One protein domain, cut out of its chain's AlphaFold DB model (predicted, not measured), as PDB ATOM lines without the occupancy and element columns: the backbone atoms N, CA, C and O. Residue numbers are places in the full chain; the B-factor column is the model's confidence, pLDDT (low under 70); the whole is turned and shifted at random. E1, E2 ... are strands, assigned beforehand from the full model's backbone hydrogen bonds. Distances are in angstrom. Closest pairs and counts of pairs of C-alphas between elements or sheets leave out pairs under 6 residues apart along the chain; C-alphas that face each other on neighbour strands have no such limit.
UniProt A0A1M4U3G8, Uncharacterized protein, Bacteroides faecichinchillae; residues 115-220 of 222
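AT A GLANCE: This is residues 115 to 220 of the 222 residues of an uncharacterized protein of Bacteroides faecichinchillae (UniProt A0A1M4U3G8). A four-stranded sheet, E1 to E4, and a three-stranded sheet, E5 to E7, lie partly face to face as a slender sandwich, their long strands running near the long axis and the two sheets shifted along it. E1, at one edge of the larger sheet, lies away from the second sheet, and five of the seven strands, E3 to E7, bend strongly, by 56 to 70 degrees. The printed part has 106 residues with seven named strands, E1 to E7 in order along the chain, and no named helix; the class is all strand, and both sheets are antiparallel, in the orders E1 E2 E3 E4 and E5 E6 E7. The whole is only just loose, close to compact, with a radius of gyration of the C-alphas of 15.9 A, and it spans 52 by 24 by 18 A.

IN THESE COORDINATES: Begin in the larger sheet with E3, residues 140 to 154, the longest strand by residues: find C-alpha 140 at (4.103, -0.646, -6.785), and from there it runs 39.0 A to C-alpha 154. Beside it is E2, residues 125 to 137, 37.0 A long, and beyond that E1, residues 115 to 122, 18.6 A long, which begins at C-alpha 115 at (-1.955, -2.464, 17.049). E4, residues 159 to 170, is 30.7 A long. In the second sheet look for E5, residues 174 to 185, 31.6 A long; E6, residues 190 to 203, 35.7 A long; and E7, residues 206 to 219, 38.1 A long, which ends at C-alpha 219 at (9.356, -5.791, 21.012). E3 bends by 56 degrees at residue 143, E4 by 57 degrees at 163, E5 by 69 degrees at 177, E6 by 70 degrees at 197 and E7 by 62 degrees at 211.

HOW THE PARTS SIT: E1 to E4 make a meander, each strand the antiparallel neighbour of the one before, with E1 and E4 as edge strands. In the hairpin of E2 and E3, at 161 degrees between directions, look at N 128 and O 151, 2.8 A apart, within hydrogen-bond range. In the hairpin of E1 and E2, N 119 and O 127 are 2.9 A apart, and in that of E3 and E4, N 150 and O 164 are 2.8 A apart. The tight link E4 to E5 takes you to the other sheet, a second meander with E5 and E7 as edge strands. There the hairpin of E5 and E6, at 175 degrees, has N 183 and O 192 at 2.8 A, and the hairpin of E6 and E7, at 169 degrees, has N 193 and O 216 at 2.8 A. The two sheets form a sandwich, face to face, with best planes 25 degrees apart, strands at 28 degrees to each other and facing parts 9.4 A centre to centre. The closest C-alphas of E4 and E5 are those of Pro 169 and Lys 175, 6.2 A; those of E3 and E6 are Val 143 and Tyr 201, 7.6 A. E4 and E6 are near each other, with 9 pairs of C-alphas within 10 A. E1 is apart from E5, E6 and E7.

THE WHOLE: The outline is a rod, and the two C-alphas farthest apart, those of Gln 156 and Gly 205, are 52.8 A apart. Both sheets are twisted, with C-alphas up to 6.9 A off the best plane in E1 to E4 and up to 6.3 A in E5 to E7. The printed part, residues 115 to 220, has no cut, and the six links between its strands are tight. The mean pLDDT of the printed part is 90.1, and no printed residue is under 70.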
ATOM      1  N   LEU A 115      -0.981  -1.794  16.191       95.12
ATOM      2  CA  LEU A 115      -1.955  -2.464  17.049       95.12
ATOM      3  C   LEU A 115      -3.348  -2.307  16.437       95.12
ATOM      4  O   LEU A 115      -3.857  -1.194  16.330       95.12
ATOM      5  N   CYS A 116      -3.939  -3.418  16.009       94.31
ATOM      6  CA  CYS A 116      -5.232  -3.434  15.326       94.31
ATOM      7  C   CYS A 116      -6.377  -3.713  16.290       94.31
ATOM      8  O   CYS A 116      -7.434  -3.103  16.181       94.31
ATOM      9  N   GLU A 117      -6.167  -4.643  17.222       93.56
ATOM     10  CA  GLU A 117      -7.155  -5.014  18.234       93.56
ATOM     11  C   GLU A 117      -6.444  -5.242  19.570       93.56
ATOM     12  O   GLU A 117      -5.360  -5.831  19.623       93.56
ATOM     13  N   LEU A 118      -7.076  -4.779  20.646       94.19
ATOM     14  CA  LEU A 118      -6.658  -4.992  22.025       94.19
ATOM     15  C   LEU A 118      -7.904  -5.334  22.839       94.19
ATOM     16  O   LEU A 118      -8.823  -4.525  22.935       94.19
ATOM     17  N   THR A 119      -7.937  -6.529  23.418       95.19
ATOM     18  CA  THR A 119      -9.017  -6.959  24.311       95.19
ATOM     19  C   THR A 119      -8.432  -7.278  25.676       95.19
ATOM     20  O   THR A 119      -7.594  -8.173  25.800       95.19
ATOM     21  N   GLN A 120      -8.875  -6.559  26.707       95.00
ATOM     22  CA  GLN A 120      -8.535  -6.886  28.088       95.00
ATOM     23  C   GLN A 120      -9.296  -8.153  28.496       95.00
ATOM     24  O   GLN A 120     -10.523  -8.181  28.421       95.00
ATOM     25  N   ILE A 121      -8.574  -9.194  28.911       93.94
ATOM     26  CA  ILE A 121      -9.167 -10.436  29.429       93.94
ATOM     27  C   ILE A 121      -9.255 -10.373  30.958       93.94
ATOM     28  O   ILE A 121     -10.266 -10.754  31.534       93.94
ATOM     29  N   ASP A 122      -8.192  -9.887  31.598       92.94
ATOM     30  CA  ASP A 122      -8.064  -9.732  33.052       92.94
ATOM     31  C   ASP A 122      -7.039  -8.624  33.352       92.94
ATOM     32  O   ASP A 122      -6.326  -8.242  32.433       92.94
ATOM     33  N   GLU A 123      -6.895  -8.131  34.586       91.56
ATOM     34  CA  GLU A 123      -5.991  -7.030  34.988       91.56
ATOM     35  C   GLU A 123      -4.575  -7.115  34.386       91.56
ATOM     36  O   GLU A 123      -4.002  -6.103  33.987       91.56
ATOM     37  N   ASN A 124      -4.044  -8.333  34.242       93.00
ATOM     38  CA  ASN A 124      -2.698  -8.595  33.737       93.00
ATOM     39  C   ASN A 124      -2.665  -9.300  32.372       93.00
ATOM     40  O   ASN A 124      -1.578  -9.626  31.896       93.00
ATOM     41  N   ILE A 125      -3.816  -9.604  31.761       94.25
ATOM     42  CA  ILE A 125      -3.903 -10.449  30.560       94.25
ATOM     43  C   ILE A 125      -4.651  -9.720  29.447       94.25
ATOM     44  O   ILE A 125      -5.799  -9.307  29.609       94.25
ATOM     45  N   GLN A 126      -4.011  -9.627  28.284       94.88
ATOM     46  CA  GLN A 126      -4.555  -8.973  27.095       94.88
ATOM     47  C   GLN A 126      -4.426  -9.878  25.873       94.88
ATOM     48  O   GLN A 126      -3.388 -10.508  25.677       94.88
ATOM     49  N   LEU A 127      -5.460  -9.915  25.035       95.44
ATOM     50  CA  LEU A 127      -5.378 -10.427  23.668       95.44
ATOM     51  C   LEU A 127      -5.062  -9.264  22.727       95.44
ATOM     52  O   LEU A 127      -5.808  -8.286  22.664       95.44
ATOM     53  N   CYS A 128      -3.980  -9.398  21.974       95.75
ATOM     54  CA  CYS A 128      -3.474  -8.389  21.058       95.75
ATOM     55  C   CYS A 128      -3.479  -8.928  19.629       95.75
ATOM     56  O   CYS A 128      -3.035 -10.054  19.386       95.75
ATOM     57  N   LYS A 129      -3.896  -8.094  18.677       97.00
ATOM     58  CA  LYS A 129      -3.688  -8.300  17.241       97.00
ATOM     59  C   LYS A 129      -2.802  -7.188  16.707       97.00
ATOM     60  O   LYS A 129      -3.160  -6.016  16.828       97.00
ATOM     61  N   ARG A 130      -1.679  -7.542  16.087       96.81
ATOM     62  CA  ARG A 130      -0.809  -6.584  15.396       96.81
ATOM     63  C   ARG A 130      -0.612  -6.959  13.936       96.81
ATOM     64  O   ARG A 130      -0.598  -8.143  13.600       96.81
ATOM     65  N   GLU A 131      -0.427  -5.952  13.095       96.81
ATOM     66  CA  GLU A 131      -0.108  -6.118  11.678       96.81
ATOM     67  C   GLU A 131       1.089  -5.254  11.270       96.81
ATOM     68  O   GLU A 131       1.300  -4.175  11.826       96.81
ATOM     69  N   ALA A 132       1.866  -5.727  10.300       96.62
ATOM     70  CA  ALA A 132       2.916  -4.950   9.651       96.62
ATOM     71  C   ALA A 132       3.070  -5.369   8.187       96.62
ATOM     72  O   ALA A 132       2.967  -6.554   7.855       96.62
ATOM     73  N   SER A 133       3.375  -4.401   7.323       95.25
ATOM     74  CA  SER A 133       3.856  -4.672   5.969       95.25
ATOM     75  C   SER A 133       5.297  -5.172   6.052       95.25
ATOM     76  O   SER A 133       6.199  -4.439   6.460       95.25
ATOM     77  N   VAL A 134       5.507  -6.450   5.738       94.88
ATOM     78  CA  VAL A 134       6.810  -7.130   5.873       94.88
ATOM     79  C   VAL A 134       7.547  -7.267   4.542       94.88
ATOM     80  O   VAL A 134       8.684  -7.752   4.501       94.88
ATOM     81  N   TYR A 135       6.906  -6.843   3.454       93.94
ATOM     82  CA  TYR A 135       7.481  -6.714   2.123       93.94
ATOM     83  C   TYR A 135       6.640  -5.750   1.289       93.94
ATOM     84  O   TYR A 135       5.418  -5.865   1.273       93.94
ATOM     85  N   GLN A 136       7.308  -4.886   0.529       92.31
ATOM     86  CA  GLN A 136       6.705  -3.995  -0.456       92.31
ATOM     87  C   GLN A 136       7.363  -4.241  -1.817       92.31
ATOM     88  O   GLN A 136       8.591  -4.298  -1.905       92.31
ATOM     89  N   SER A 137       6.563  -4.353  -2.878       89.81
ATOM     90  CA  SER A 137       7.091  -4.465  -4.239       89.81
ATOM     91  C   SER A 137       7.826  -3.195  -4.663       89.81
ATOM     92  O   SER A 137       7.320  -2.087  -4.504       89.81
ATOM     93  N   ALA A 138       8.975  -3.362  -5.320       87.44
ATOM     94  CA  ALA A 138       9.692  -2.262  -5.968       87.44
ATOM     95  C   ALA A 138       8.917  -1.652  -7.155       87.44
ATOM     96  O   ALA A 138       9.261  -0.574  -7.634       87.44
ATOM     97  N   HIS A 139       7.887  -2.341  -7.654       86.88
ATOM     98  CA  HIS A 139       7.117  -1.933  -8.828       86.88
ATOM     99  C   HIS A 139       5.799  -1.230  -8.482       86.88
ATOM    100  O   HIS A 139       5.224  -0.577  -9.352       86.88
ATOM    101  N   SER A 140       5.298  -1.358  -7.247       84.25
ATOM    102  CA  SER A 140       4.103  -0.646  -6.785       84.25
ATOM    103  C   SER A 140       3.982  -0.627  -5.260       84.25
ATOM    104  O   SER A 140       4.117  -1.661  -4.604       84.25
ATOM    105  N   ASN A 141       3.566   0.523  -4.721       83.75
ATOM    106  CA  ASN A 141       3.189   0.683  -3.312       83.75
ATOM    107  C   ASN A 141       1.868  -0.029  -2.956       83.75
ATOM    108  O   ASN A 141       1.558  -0.216  -1.788       83.75
ATOM    109  N   SER A 142       1.085  -0.453  -3.951       84.19
ATOM    110  CA  SER A 142      -0.173  -1.179  -3.737       84.19
ATOM    111  C   SER A 142       0.001  -2.698  -3.617       84.19
ATOM    112  O   SER A 142      -0.997  -3.411  -3.555       84.19
ATOM    113  N   VAL A 143       1.237  -3.204  -3.707       90.50
ATOM    114  CA  VAL A 143       1.544  -4.640  -3.690       90.50
ATOM    115  C   VAL A 143       2.489  -4.936  -2.540       90.50
ATOM    116  O   VAL A 143       3.694  -4.703  -2.632       90.50
ATOM    117  N   GLU A 144       1.933  -5.492  -1.474       94.00
ATOM    118  CA  GLU A 144       2.664  -5.803  -0.250       94.00
ATOM    119  C   GLU A 144       2.306  -7.192   0.290       94.00
ATOM    120  O   GLU A 144       1.280  -7.783  -0.069       94.00
ATOM    121  N   LEU A 145       3.165  -7.705   1.171       95.12
ATOM    122  CA  LEU A 145       2.829  -8.812   2.061       95.12
ATOM    123  C   LEU A 145       2.663  -8.279   3.473       95.12
ATOM    124  O   LEU A 145       3.575  -7.663   4.027       95.12
ATOM    125  N   VAL A 146       1.516  -8.581   4.067       96.31
ATOM    126  CA  VAL A 146       1.179  -8.188   5.427       96.31
ATOM    127  C   VAL A 146       1.292  -9.405   6.327       96.31
ATOM    128  O   VAL A 146       0.700 -10.454   6.063       96.31
ATOM    129  N   CYS A 147       2.062  -9.259   7.398       96.69
ATOM    130  CA  CYS A 147       2.080 -10.205   8.499       96.69
ATOM    131  C   CYS A 147       1.076  -9.751   9.555       96.69
ATOM    132  O   CYS A 147       1.141  -8.611  10.015       96.69
ATOM    133  N   THR A 148       0.213 -10.660  10.000       97.25
ATOM    134  CA  THR A 148      -0.708 -10.431  11.114       97.25
ATOM    135  C   THR A 148      -0.473 -11.472  12.195       97.25
ATOM    136  O   THR A 148      -0.338 -12.664  11.919       97.25
ATOM    137  N   VAL A 149      -0.424 -11.022  13.443       97.19
ATOM    138  CA  VAL A 149      -0.213 -11.868  14.615       97.19
ATOM    139  C   VAL A 149      -1.266 -11.590  15.672       97.19
ATOM    140  O   VAL A 149      -1.528 -10.437  16.008       97.19
ATOM    141  N   TRP A 150      -1.797 -12.666  16.248       97.38
ATOM    142  CA  TRP A 150      -2.631 -12.670  17.438       97.38
ATOM    143  C   TRP A 150      -1.877 -13.346  18.571       97.38
ATOM    144  O   TRP A 150      -1.410 -14.482  18.437       97.38
ATOM    145  N   TYR A 151      -1.772 -12.665  19.702       95.38
ATOM    146  CA  TYR A 151      -1.072 -13.185  20.864       95.38
ATOM    147  C   TYR A 151      -1.737 -12.737  22.159       95.38
ATOM    148  O   TYR A 151      -2.303 -11.651  22.242       95.38
ATOM    149  N   ILE A 152      -1.652 -13.587  23.174       95.44
ATOM    150  CA  ILE A 152      -2.029 -13.259  24.542       95.44
ATOM    151  C   ILE A 152      -0.767 -12.815  25.267       95.44
ATOM    152  O   ILE A 152       0.225 -13.545  25.284       95.44
ATOM    153  N   TYR A 153      -0.806 -11.633  25.867       93.50
ATOM    154  CA  TYR A 153       0.266 -11.105  26.697       93.50
ATOM    155  C   TYR A 153      -0.150 -11.110  28.165       93.50
ATOM    156  O   TYR A 153      -1.226 -10.625  28.512       93.50
ATOM    157  N   ASN A 154       0.712 -11.663  29.016       92.06
ATOM    158  CA  ASN A 154       0.602 -11.587  30.466       92.06
ATOM    159  C   ASN A 154       1.671 -10.624  31.004       92.06
ATOM    160  O   ASN A 154       2.859 -10.964  31.026       92.06
ATOM    161  N   SER A 155       1.249  -9.441  31.450       89.31
ATOM    162  CA  SER A 155       2.136  -8.375  31.931       89.31
ATOM    163  C   SER A 155       2.843  -8.741  33.241       89.31
ATOM    164  O   SER A 155       4.026  -8.436  33.410       89.31
ATOM    165  N   GLN A 156       2.165  -9.464  34.137       89.12
ATOM    166  CA  GLN A 156       2.709  -9.894  35.428       89.12
ATOM    167  C   GLN A 156       3.858 -10.900  35.261       89.12
ATOM    168  O   GLN A 156       4.896 -10.785  35.912       89.12
ATOM    169  N   LYS A 157       3.690 -11.885  34.371       88.56
ATOM    170  CA  LYS A 157       4.687 -12.939  34.106       88.56
ATOM    171  C   LYS A 157       5.694 -12.564  33.020       88.56
ATOM    172  O   LYS A 157       6.706 -13.254  32.882       88.56
ATOM    173  N   LYS A 158       5.432 -11.494  32.261       85.19
ATOM    174  CA  LYS A 158       6.164 -11.122  31.036       85.19
ATOM    175  C   LYS A 158       6.221 -12.283  30.044       85.19
ATOM    176  O   LYS A 158       7.281 -12.678  29.545       85.19
ATOM    177  N   GLU A 159       5.061 -12.878  29.808       89.94
ATOM    178  CA  GLU A 159       4.907 -14.044  28.944       89.94
ATOM    179  C   GLU A 159       3.967 -13.738  27.793       89.94
ATOM    180  O   GLU A 159       2.958 -13.055  27.957       89.94
ATOM    181  N   VAL A 160       4.310 -14.272  26.625       92.44
ATOM    182  CA  VAL A 160       3.487 -14.190  25.428       92.44
ATOM    183  C   VAL A 160       3.145 -15.596  24.976       92.44
ATOM    184  O   VAL A 160       4.027 -16.445  24.829       92.44
ATOM    185  N   HIS A 161       1.865 -15.814  24.712       91.69
ATOM    186  CA  HIS A 161       1.368 -16.998  24.037       91.69
ATOM    187  C   HIS A 161       0.849 -16.601  22.655       91.69
ATOM    188  O   HIS A 161      -0.097 -15.826  22.536       91.69
ATOM    189  N   ILE A 162       1.483 -17.111  21.603       92.25
ATOM    190  CA  ILE A 162       1.058 -16.859  20.226       92.25
ATOM    191  C   ILE A 162      -0.176 -17.719  19.952       92.25
ATOM    192  O   ILE A 162      -0.096 -18.941  20.015       92.25
ATOM    193  N   VAL A 163      -1.300 -17.079  19.637       94.00
ATOM    194  CA  VAL A 163      -2.568 -17.760  19.331       94.00
ATOM    195  C   VAL A 163      -2.620 -18.140  17.857       94.00
ATOM    196  O   VAL A 163      -2.972 -19.262  17.502       94.00
ATOM    197  N   LYS A 164      -2.275 -17.187  16.989       92.38
ATOM    198  CA  LYS A 164      -2.313 -17.335  15.535       92.38
ATOM    199  C   LYS A 164      -1.329 -16.355  14.908       92.38
ATOM    200  O   LYS A 164      -1.104 -15.269  15.435       92.38
ATOM    201  N   TYR A 165      -0.793 -16.703  13.752       95.00
ATOM    202  CA  TYR A 165      -0.155 -15.756  12.851       95.00
ATOM    203  C   TYR A 165      -0.472 -16.149  11.414       95.00
ATOM    204  O   TYR A 165      -0.752 -17.314  11.127       95.00
ATOM    205  N   GLU A 166      -0.440 -15.176  10.519       93.06
ATOM    206  CA  GLU A 166      -0.575 -15.412   9.091       93.06
ATOM    207  C   GLU A 166       0.183 -14.355   8.297       93.06
ATOM    208  O   GLU A 166       0.417 -13.240   8.766       93.06
ATOM    209  N   ILE A 167       0.551 -14.724   7.075       92.69
ATOM    210  CA  ILE A 167       1.063 -13.805   6.072       92.69
ATOM    211  C   ILE A 167       0.102 -13.828   4.895       92.69
ATOM    212  O   ILE A 167      -0.244 -14.894   4.380       92.69
ATOM    213  N   SER A 168      -0.362 -12.653   4.494       93.12
ATOM    214  CA  SER A 168      -1.327 -12.519   3.413       93.12
ATOM    215  C   SER A 168      -0.890 -11.424   2.445       93.12
ATOM    216  O   SER A 168      -0.344 -10.400   2.862       93.12
ATOM    217  N   PRO A 169      -1.067 -11.637   1.135       93.88
ATOM    218  CA  PRO A 169      -0.835 -10.586   0.170       93.88
ATOM    219  C   PRO A 169      -1.958  -9.557   0.217       93.88
ATOM    220  O   PRO A 169      -3.136  -9.916   0.223       93.88
ATOM    221  N   ASN A 170      -1.591  -8.281   0.175       86.69
ATOM    222  CA  ASN A 170      -2.543  -7.206  -0.056       86.69
ATOM    223  C   ASN A 170      -2.578  -6.902  -1.563       86.69
ATOM    224  O   ASN A 170      -1.555  -6.570  -2.168       86.69
ATOM    225  N   GLY A 171      -3.741  -7.090  -2.190       76.38
ATOM    226  CA  GLY A 171      -3.956  -6.859  -3.623       76.38
ATOM    227  C   GLY A 171      -4.694  -7.997  -4.336       76.38
ATOM    228  O   GLY A 171      -4.505  -9.178  -4.057       76.38
ATOM    229  N   SER A 172      -5.537  -7.640  -5.307       74.44
ATOM    230  CA  SER A 172      -6.473  -8.562  -5.976       74.44
ATOM    231  C   SER A 172      -5.830  -9.561  -6.945       74.44
ATOM    232  O   SER A 172      -6.446 -10.572  -7.278       74.44
ATOM    233  N   ARG A 173      -4.598  -9.308  -7.406       88.38
ATOM    234  CA  ARG A 173      -3.842 -10.187  -8.323       88.38
ATOM    235  C   ARG A 173      -2.511 -10.631  -7.725       88.38
ATOM    236  O   ARG A 173      -1.528 -10.773  -8.445       88.38
ATOM    237  N   CYS A 174      -2.487 -10.834  -6.413       92.50
ATOM    238  CA  CYS A 174      -1.292 -11.164  -5.651       92.50
ATOM    239  C   CYS A 174      -1.451 -12.548  -5.005       92.50
ATOM    240  O   CYS A 174      -2.507 -12.878  -4.466       92.50
ATOM    241  N   LYS A 175      -0.408 -13.378  -5.050       93.56
ATOM    242  CA  LYS A 175      -0.402 -14.708  -4.434       93.56
ATOM    243  C   LYS A 175       0.959 -15.019  -3.840       93.56
ATOM    244  O   LYS A 175       1.951 -15.107  -4.563       93.56
ATOM    245  N   PHE A 176       0.981 -15.254  -2.535       90.19
ATOM    246  CA  PHE A 176       2.140 -15.797  -1.841       90.19
ATOM    247  C   PHE A 176       2.011 -17.316  -1.710       90.19
ATOM    248  O   PHE A 176       0.942 -17.834  -1.390       90.19
ATOM    249  N   GLN A 177       3.094 -18.033  -1.993       86.50
ATOM    250  CA  GLN A 177       3.217 -19.471  -1.770       86.50
ATOM    251  C   GLN A 177       4.496 -19.718  -0.983       86.50
ATOM    252  O   GLN A 177       5.591 -19.587  -1.527       86.50
ATOM    253  N   GLY A 178       4.357 -20.053   0.294       79.25
ATOM    254  CA  GLY A 178       5.487 -20.185   1.196       79.25
ATOM    255  C   GLY A 178       5.077 -20.580   2.603       79.25
ATOM    256  O   GLY A 178       3.902 -20.833   2.876       79.25
ATOM    257  N   GLY A 179       6.072 -20.615   3.482       76.38
ATOM    258  CA  GLY A 179       5.908 -20.860   4.909       76.38
ATOM    259  C   GLY A 179       6.274 -19.628   5.729       76.38
ATOM    260  O   GLY A 179       7.091 -18.803   5.314       76.38
ATOM    261  N   MET A 180       5.682 -19.529   6.914       82.12
ATOM    262  CA  MET A 180       6.044 -18.563   7.942       82.12
ATOM    263  C   MET A 180       6.155 -19.293   9.281       82.12
ATOM    264  O   MET A 180       5.401 -20.228   9.540       82.12
ATOM    265  N   GLY A 181       7.081 -18.856  10.128       79.94
ATOM    266  CA  GLY A 181       7.185 -19.270  11.521       79.94
ATOM    267  C   GLY A 181       7.313 -18.053  12.425       79.94
ATOM    268  O   GLY A 181       7.840 -17.018  12.014       79.94
ATOM    269  N   MET A 182       6.833 -18.169  13.662       84.50
ATOM    270  CA  MET A 182       6.923 -17.091  14.637       84.50
ATOM    271  C   MET A 182       7.139 -17.639  16.046       84.50
ATOM    272  O   MET A 182       6.570 -18.664  16.419       84.50
ATOM    273  N   VAL A 183       7.976 -16.959  16.827       85.50
ATOM    274  CA  VAL A 183       8.397 -17.386  18.163       85.50
ATOM    275  C   VAL A 183       8.498 -16.195  19.108       85.50
ATOM    276  O   VAL A 183       8.881 -15.093  18.714       85.50
ATOM    277  N   TYR A 184       8.180 -16.426  20.381       86.38
ATOM    278  CA  TYR A 184       8.439 -15.469  21.448       86.38
ATOM    279  C   TYR A 184       9.799 -15.728  22.099       86.38
ATOM    280  O   TYR A 184      10.079 -16.819  22.596       86.38
ATOM    281  N   GLN A 185      10.639 -14.699  22.129       83.06
ATOM    282  CA  GLN A 185      11.944 -14.705  22.774       83.06
ATOM    283  C   GLN A 185      11.831 -14.049  24.148       83.06
ATOM    284  O   GLN A 185      12.021 -12.841  24.289       83.06
ATOM    285  N   LYS A 186      11.551 -14.860  25.177       82.00
ATOM    286  CA  LYS A 186      11.332 -14.387  26.557       82.00
ATOM    287  C   LYS A 186      12.463 -13.497  27.085       82.00
ATOM    288  O   LYS A 186      12.187 -12.466  27.684       82.00
ATOM    289  N   ASN A 187      13.719 -13.847  26.806       79.94
ATOM    290  CA  ASN A 187      14.888 -13.084  27.268       79.94
ATOM    291  C   ASN A 187      14.965 -11.671  26.668       79.94
ATOM    292  O   ASN A 187      15.525 -10.774  27.290       79.94
ATOM    293  N   LEU A 188      14.401 -11.477  25.473       82.38
ATOM    294  CA  LEU A 188      14.399 -10.202  24.754       82.38
ATOM    295  C   LEU A 188      13.041  -9.488  24.828       82.38
ATOM    296  O   LEU A 188      12.914  -8.391  24.295       82.38
ATOM    297  N   ASN A 189      12.031 -10.106  25.455       86.19
ATOM    298  CA  ASN A 189      10.638  -9.652  25.456       86.19
ATOM    299  C   ASN A 189      10.138  -9.271  24.045       86.19
ATOM    300  O   ASN A 189       9.586  -8.192  23.816       86.19
ATOM    301  N   ARG A 190      10.396 -10.154  23.074       89.69
ATOM    302  CA  ARG A 190      10.257  -9.866  21.641       89.69
ATOM    303  C   ARG A 190       9.578 -11.010  20.901       89.69
ATOM    304  O   ARG A 190       9.887 -12.173  21.159       89.69
ATOM    305  N   LEU A 191       8.705 -10.693  19.950       92.50
ATOM    306  CA  LEU A 191       8.239 -11.650  18.947       92.50
ATOM    307  C   LEU A 191       9.148 -11.573  17.721       92.50
ATOM    308  O   LEU A 191       9.380 -10.492  17.187       92.50
ATOM    309  N   GLN A 192       9.662 -12.719  17.281       91.44
ATOM    310  CA  GLN A 192      10.454 -12.853  16.064       91.44
ATOM    311  C   GLN A 192       9.716 -13.757  15.081       91.44
ATOM    312  O   GLN A 192       9.258 -14.838  15.455       91.44
ATOM    313  N   GLY A 193       9.619 -13.323  13.831       87.62
ATOM    314  CA  GLY A 193       9.048 -14.086  12.733       87.62
ATOM    315  C   GLY A 193      10.023 -14.229  11.575       87.62
ATOM    316  O   GLY A 193      10.933 -13.419  11.400       87.62
ATOM    317  N   SER A 194       9.811 -15.262  10.774       85.81
ATOM    318  CA  SER A 194      10.512 -15.466   9.511       85.81
ATOM    319  C   SER A 194       9.546 -16.040   8.487       85.81
ATOM    320  O   SER A 194       8.704 -16.868   8.836       85.81
ATOM    321  N   TYR A 195       9.675 -15.633   7.229       82.62
ATOM    322  CA  TYR A 195       8.946 -16.237   6.116       82.62
ATOM    323  C   TYR A 195       9.870 -16.495   4.934       82.62
ATOM    324  O   TYR A 195      10.851 -15.779   4.718       82.62
ATOM    325  N   ALA A 196       9.528 -17.525   4.168       82.75
ATOM    326  CA  ALA A 196      10.204 -17.868   2.932       82.75
ATOM    327  C   ALA A 196       9.191 -18.394   1.914       82.75
ATOM    328  O   ALA A 196       8.317 -19.199   2.253       82.75
ATOM    329  N   GLY A 197       9.291 -17.940   0.669       82.00
ATOM    330  CA  GLY A 197       8.391 -18.380  -0.387       82.00
ATOM    331  C   GLY A 197       8.456 -17.541  -1.648       82.00
ATOM    332  O   GLY A 197       9.222 -16.588  -1.767       82.00
ATOM    333  N   THR A 198       7.598 -17.896  -2.596       87.56
ATOM    334  CA  THR A 198       7.454 -17.188  -3.864       87.56
ATOM    335  C   THR A 198       6.250 -16.257  -3.813       87.56
ATOM    336  O   THR A 198       5.120 -16.704  -3.580       87.56
ATOM    337  N   PHE A 199       6.468 -14.975  -4.099       93.75
ATOM    338  CA  PHE A 199       5.409 -13.985  -4.236       93.75
ATOM    339  C   PHE A 199       5.179 -13.637  -5.706       93.75
ATOM    340  O   PHE A 199       6.072 -13.137  -6.385       93.75
ATOM    341  N   ARG A 200       3.979 -13.924  -6.216       94.06
ATOM    342  CA  ARG A 200       3.587 -13.627  -7.600       94.06
ATOM    343  C   ARG A 200       2.521 -12.551  -7.620       94.06
ATOM    344  O   ARG A 200       1.533 -12.664  -6.898       94.06
ATOM    345  N   TYR A 201       2.699 -11.550  -8.467       93.69
ATOM    346  CA  TYR A 201       1.746 -10.455  -8.610       93.69
ATOM    347  C   TYR A 201       1.719  -9.908 -10.034       93.69
ATOM    348  O   TYR A 201       2.613 -10.177 -10.836       93.69
ATOM    349  N   GLU A 202       0.672  -9.152 -10.359       92.19
ATOM    350  CA  GLU A 202       0.497  -8.535 -11.671       92.19
ATOM    351  C   GLU A 202       0.215  -7.034 -11.545       92.19
ATOM    352  O   GLU A 202      -0.673  -6.628 -10.796       92.19
ATOM    353  N   ILE A 203       0.949  -6.215 -12.302       89.19
ATOM    354  CA  ILE A 203       0.776  -4.756 -12.363       89.19
ATOM    355  C   ILE A 203       0.657  -4.358 -13.836       89.19
ATOM    356  O   ILE A 203       1.540  -4.657 -14.639       89.19
ATOM    357  N   GLY A 204      -0.450  -3.713 -14.213       87.25
ATOM    358  CA  GLY A 204      -0.672  -3.250 -15.590       87.25
ATOM    359  C   GLY A 204      -0.599  -4.361 -16.650       87.25
ATOM    360  O   GLY A 204      -0.122  -4.118 -17.754       87.25
ATOM    361  N   GLY A 205      -0.994  -5.593 -16.303       87.56
ATOM    362  CA  GLY A 205      -0.915  -6.764 -17.186       87.56
ATOM    363  C   GLY A 205       0.453  -7.460 -17.232       87.56
ATOM    364  O   GLY A 205       0.576  -8.518 -17.849       87.56
ATOM    365  N   ARG A 206       1.485  -6.913 -16.573       90.88
ATOM    366  CA  ARG A 206       2.807  -7.547 -16.451       90.88
ATOM    367  C   ARG A 206       2.878  -8.391 -15.188       90.88
ATOM    368  O   ARG A 206       2.495  -7.926 -14.118       90.88
ATOM    369  N   LYS A 207       3.398  -9.612 -15.315       93.38
ATOM    370  CA  LYS A 207       3.540 -10.571 -14.215       93.38
ATOM    371  C   LYS A 207       4.941 -10.499 -13.620       93.38
ATOM    372  O   LYS A 207       5.923 -10.506 -14.356       93.38
ATOM    373  N   TYR A 208       5.001 -10.497 -12.299       92.56
ATOM    374  CA  TYR A 208       6.219 -10.459 -11.500       92.56
ATOM    375  C   TYR A 208       6.266 -11.675 -10.577       92.56
ATOM    376  O   TYR A 208       5.232 -12.256 -10.224       92.56
ATOM    377  N   CYS A 209       7.477 -12.088 -10.223       92.31
ATOM    378  CA  CYS A 209       7.717 -13.258  -9.395       92.31
ATOM    379  C   CYS A 209       8.973 -13.032  -8.559       92.31
ATOM    380  O   CYS A 209      10.082 -13.157  -9.075       92.31
ATOM    381  N   ASP A 210       8.782 -12.773  -7.271       90.00
ATOM    382  CA  ASP A 210       9.871 -12.528  -6.336       90.00
ATOM    383  C   ASP A 210      10.072 -13.737  -5.425       90.00
ATOM    384  O   ASP A 210       9.112 -14.318  -4.907       90.00
ATOM    385  N   GLN A 211      11.332 -14.131  -5.242       86.06
ATOM    386  CA  GLN A 211      11.721 -15.100  -4.221       86.06
ATOM    387  C   GLN A 211      12.059 -14.337  -2.951       86.06
ATOM    388  O   GLN A 211      12.959 -13.498  -2.949       86.06
ATOM    389  N   LEU A 212      11.312 -14.609  -1.888       85.19
ATOM    390  CA  LEU A 212      11.412 -13.880  -0.636       85.19
ATOM    391  C   LEU A 212      11.900 -14.807   0.468       85.19
ATOM    392  O   LEU A 212      11.400 -15.919   0.625       85.19
ATOM    393  N   GLU A 213      12.847 -14.313   1.254       84.56
ATOM    394  CA  GLU A 213      13.334 -14.926   2.482       84.56
ATOM    395  C   GLU A 213      13.658 -13.774   3.442       84.56
ATOM    396  O   GLU A 213      14.547 -12.969   3.157       84.56
ATOM    397  N   LYS A 214      12.896 -13.616   4.529       85.44
ATOM    398  CA  LYS A 214      13.112 -12.501   5.463       85.44
ATOM    399  C   LYS A 214      12.811 -12.897   6.900       85.44
ATOM    400  O   LYS A 214      11.871 -13.644   7.172       85.44
ATOM    401  N   SER A 215      13.608 -12.353   7.815       87.75
ATOM    402  CA  SER A 215      13.416 -12.444   9.260       87.75
ATOM    403  C   SER A 215      13.138 -11.057   9.821       87.75
ATOM    404  O   SER A 215      13.726 -10.072   9.378       87.75
ATOM    405  N   PHE A 216      12.250 -10.976  10.800       91.25
ATOM    406  CA  PHE A 216      11.863  -9.726  11.436       91.25
ATOM    407  C   PHE A 216      11.521  -9.937  12.900       91.25
ATOM    408  O   PHE A 216      11.245 -11.056  13.333       91.25
ATOM    409  N   ALA A 217      11.512  -8.860  13.674       92.25
ATOM    410  CA  ALA A 217      11.071  -8.933  15.053       92.25
ATOM    411  C   ALA A 217      10.516  -7.604  15.557       92.25
ATOM    412  O   ALA A 217      10.891  -6.540  15.071       92.25
ATOM    413  N   PHE A 218       9.662  -7.670  16.575       93.81
ATOM    414  CA  PHE A 218       9.186  -6.495  17.294       93.81
ATOM    415  C   PHE A 218       9.084  -6.763  18.786       93.81
ATOM    416  O   PHE A 218       8.730  -7.862  19.231       93.81
ATOM    417  N   SER A 219       9.449  -5.750  19.560       91.50
ATOM    418  CA  SER A 219       9.356  -5.791  21.012       91.50
ATOM    419  C   SER A 219       7.900  -5.702  21.437       91.50
ATOM    420  O   SER A 219       7.091  -5.015  20.813       91.50
ATOM    421  N   ILE A 220       7.562  -6.404  22.511       88.62
ATOM    422  CA  ILE A 220       6.256  -6.257  23.140       88.62
ATOM    423  C   ILE A 220       6.342  -5.021  24.020       88.62
ATOM    424  O   ILE A 220       7.037  -5.026  25.041       88.62
TER     425      ILE A 220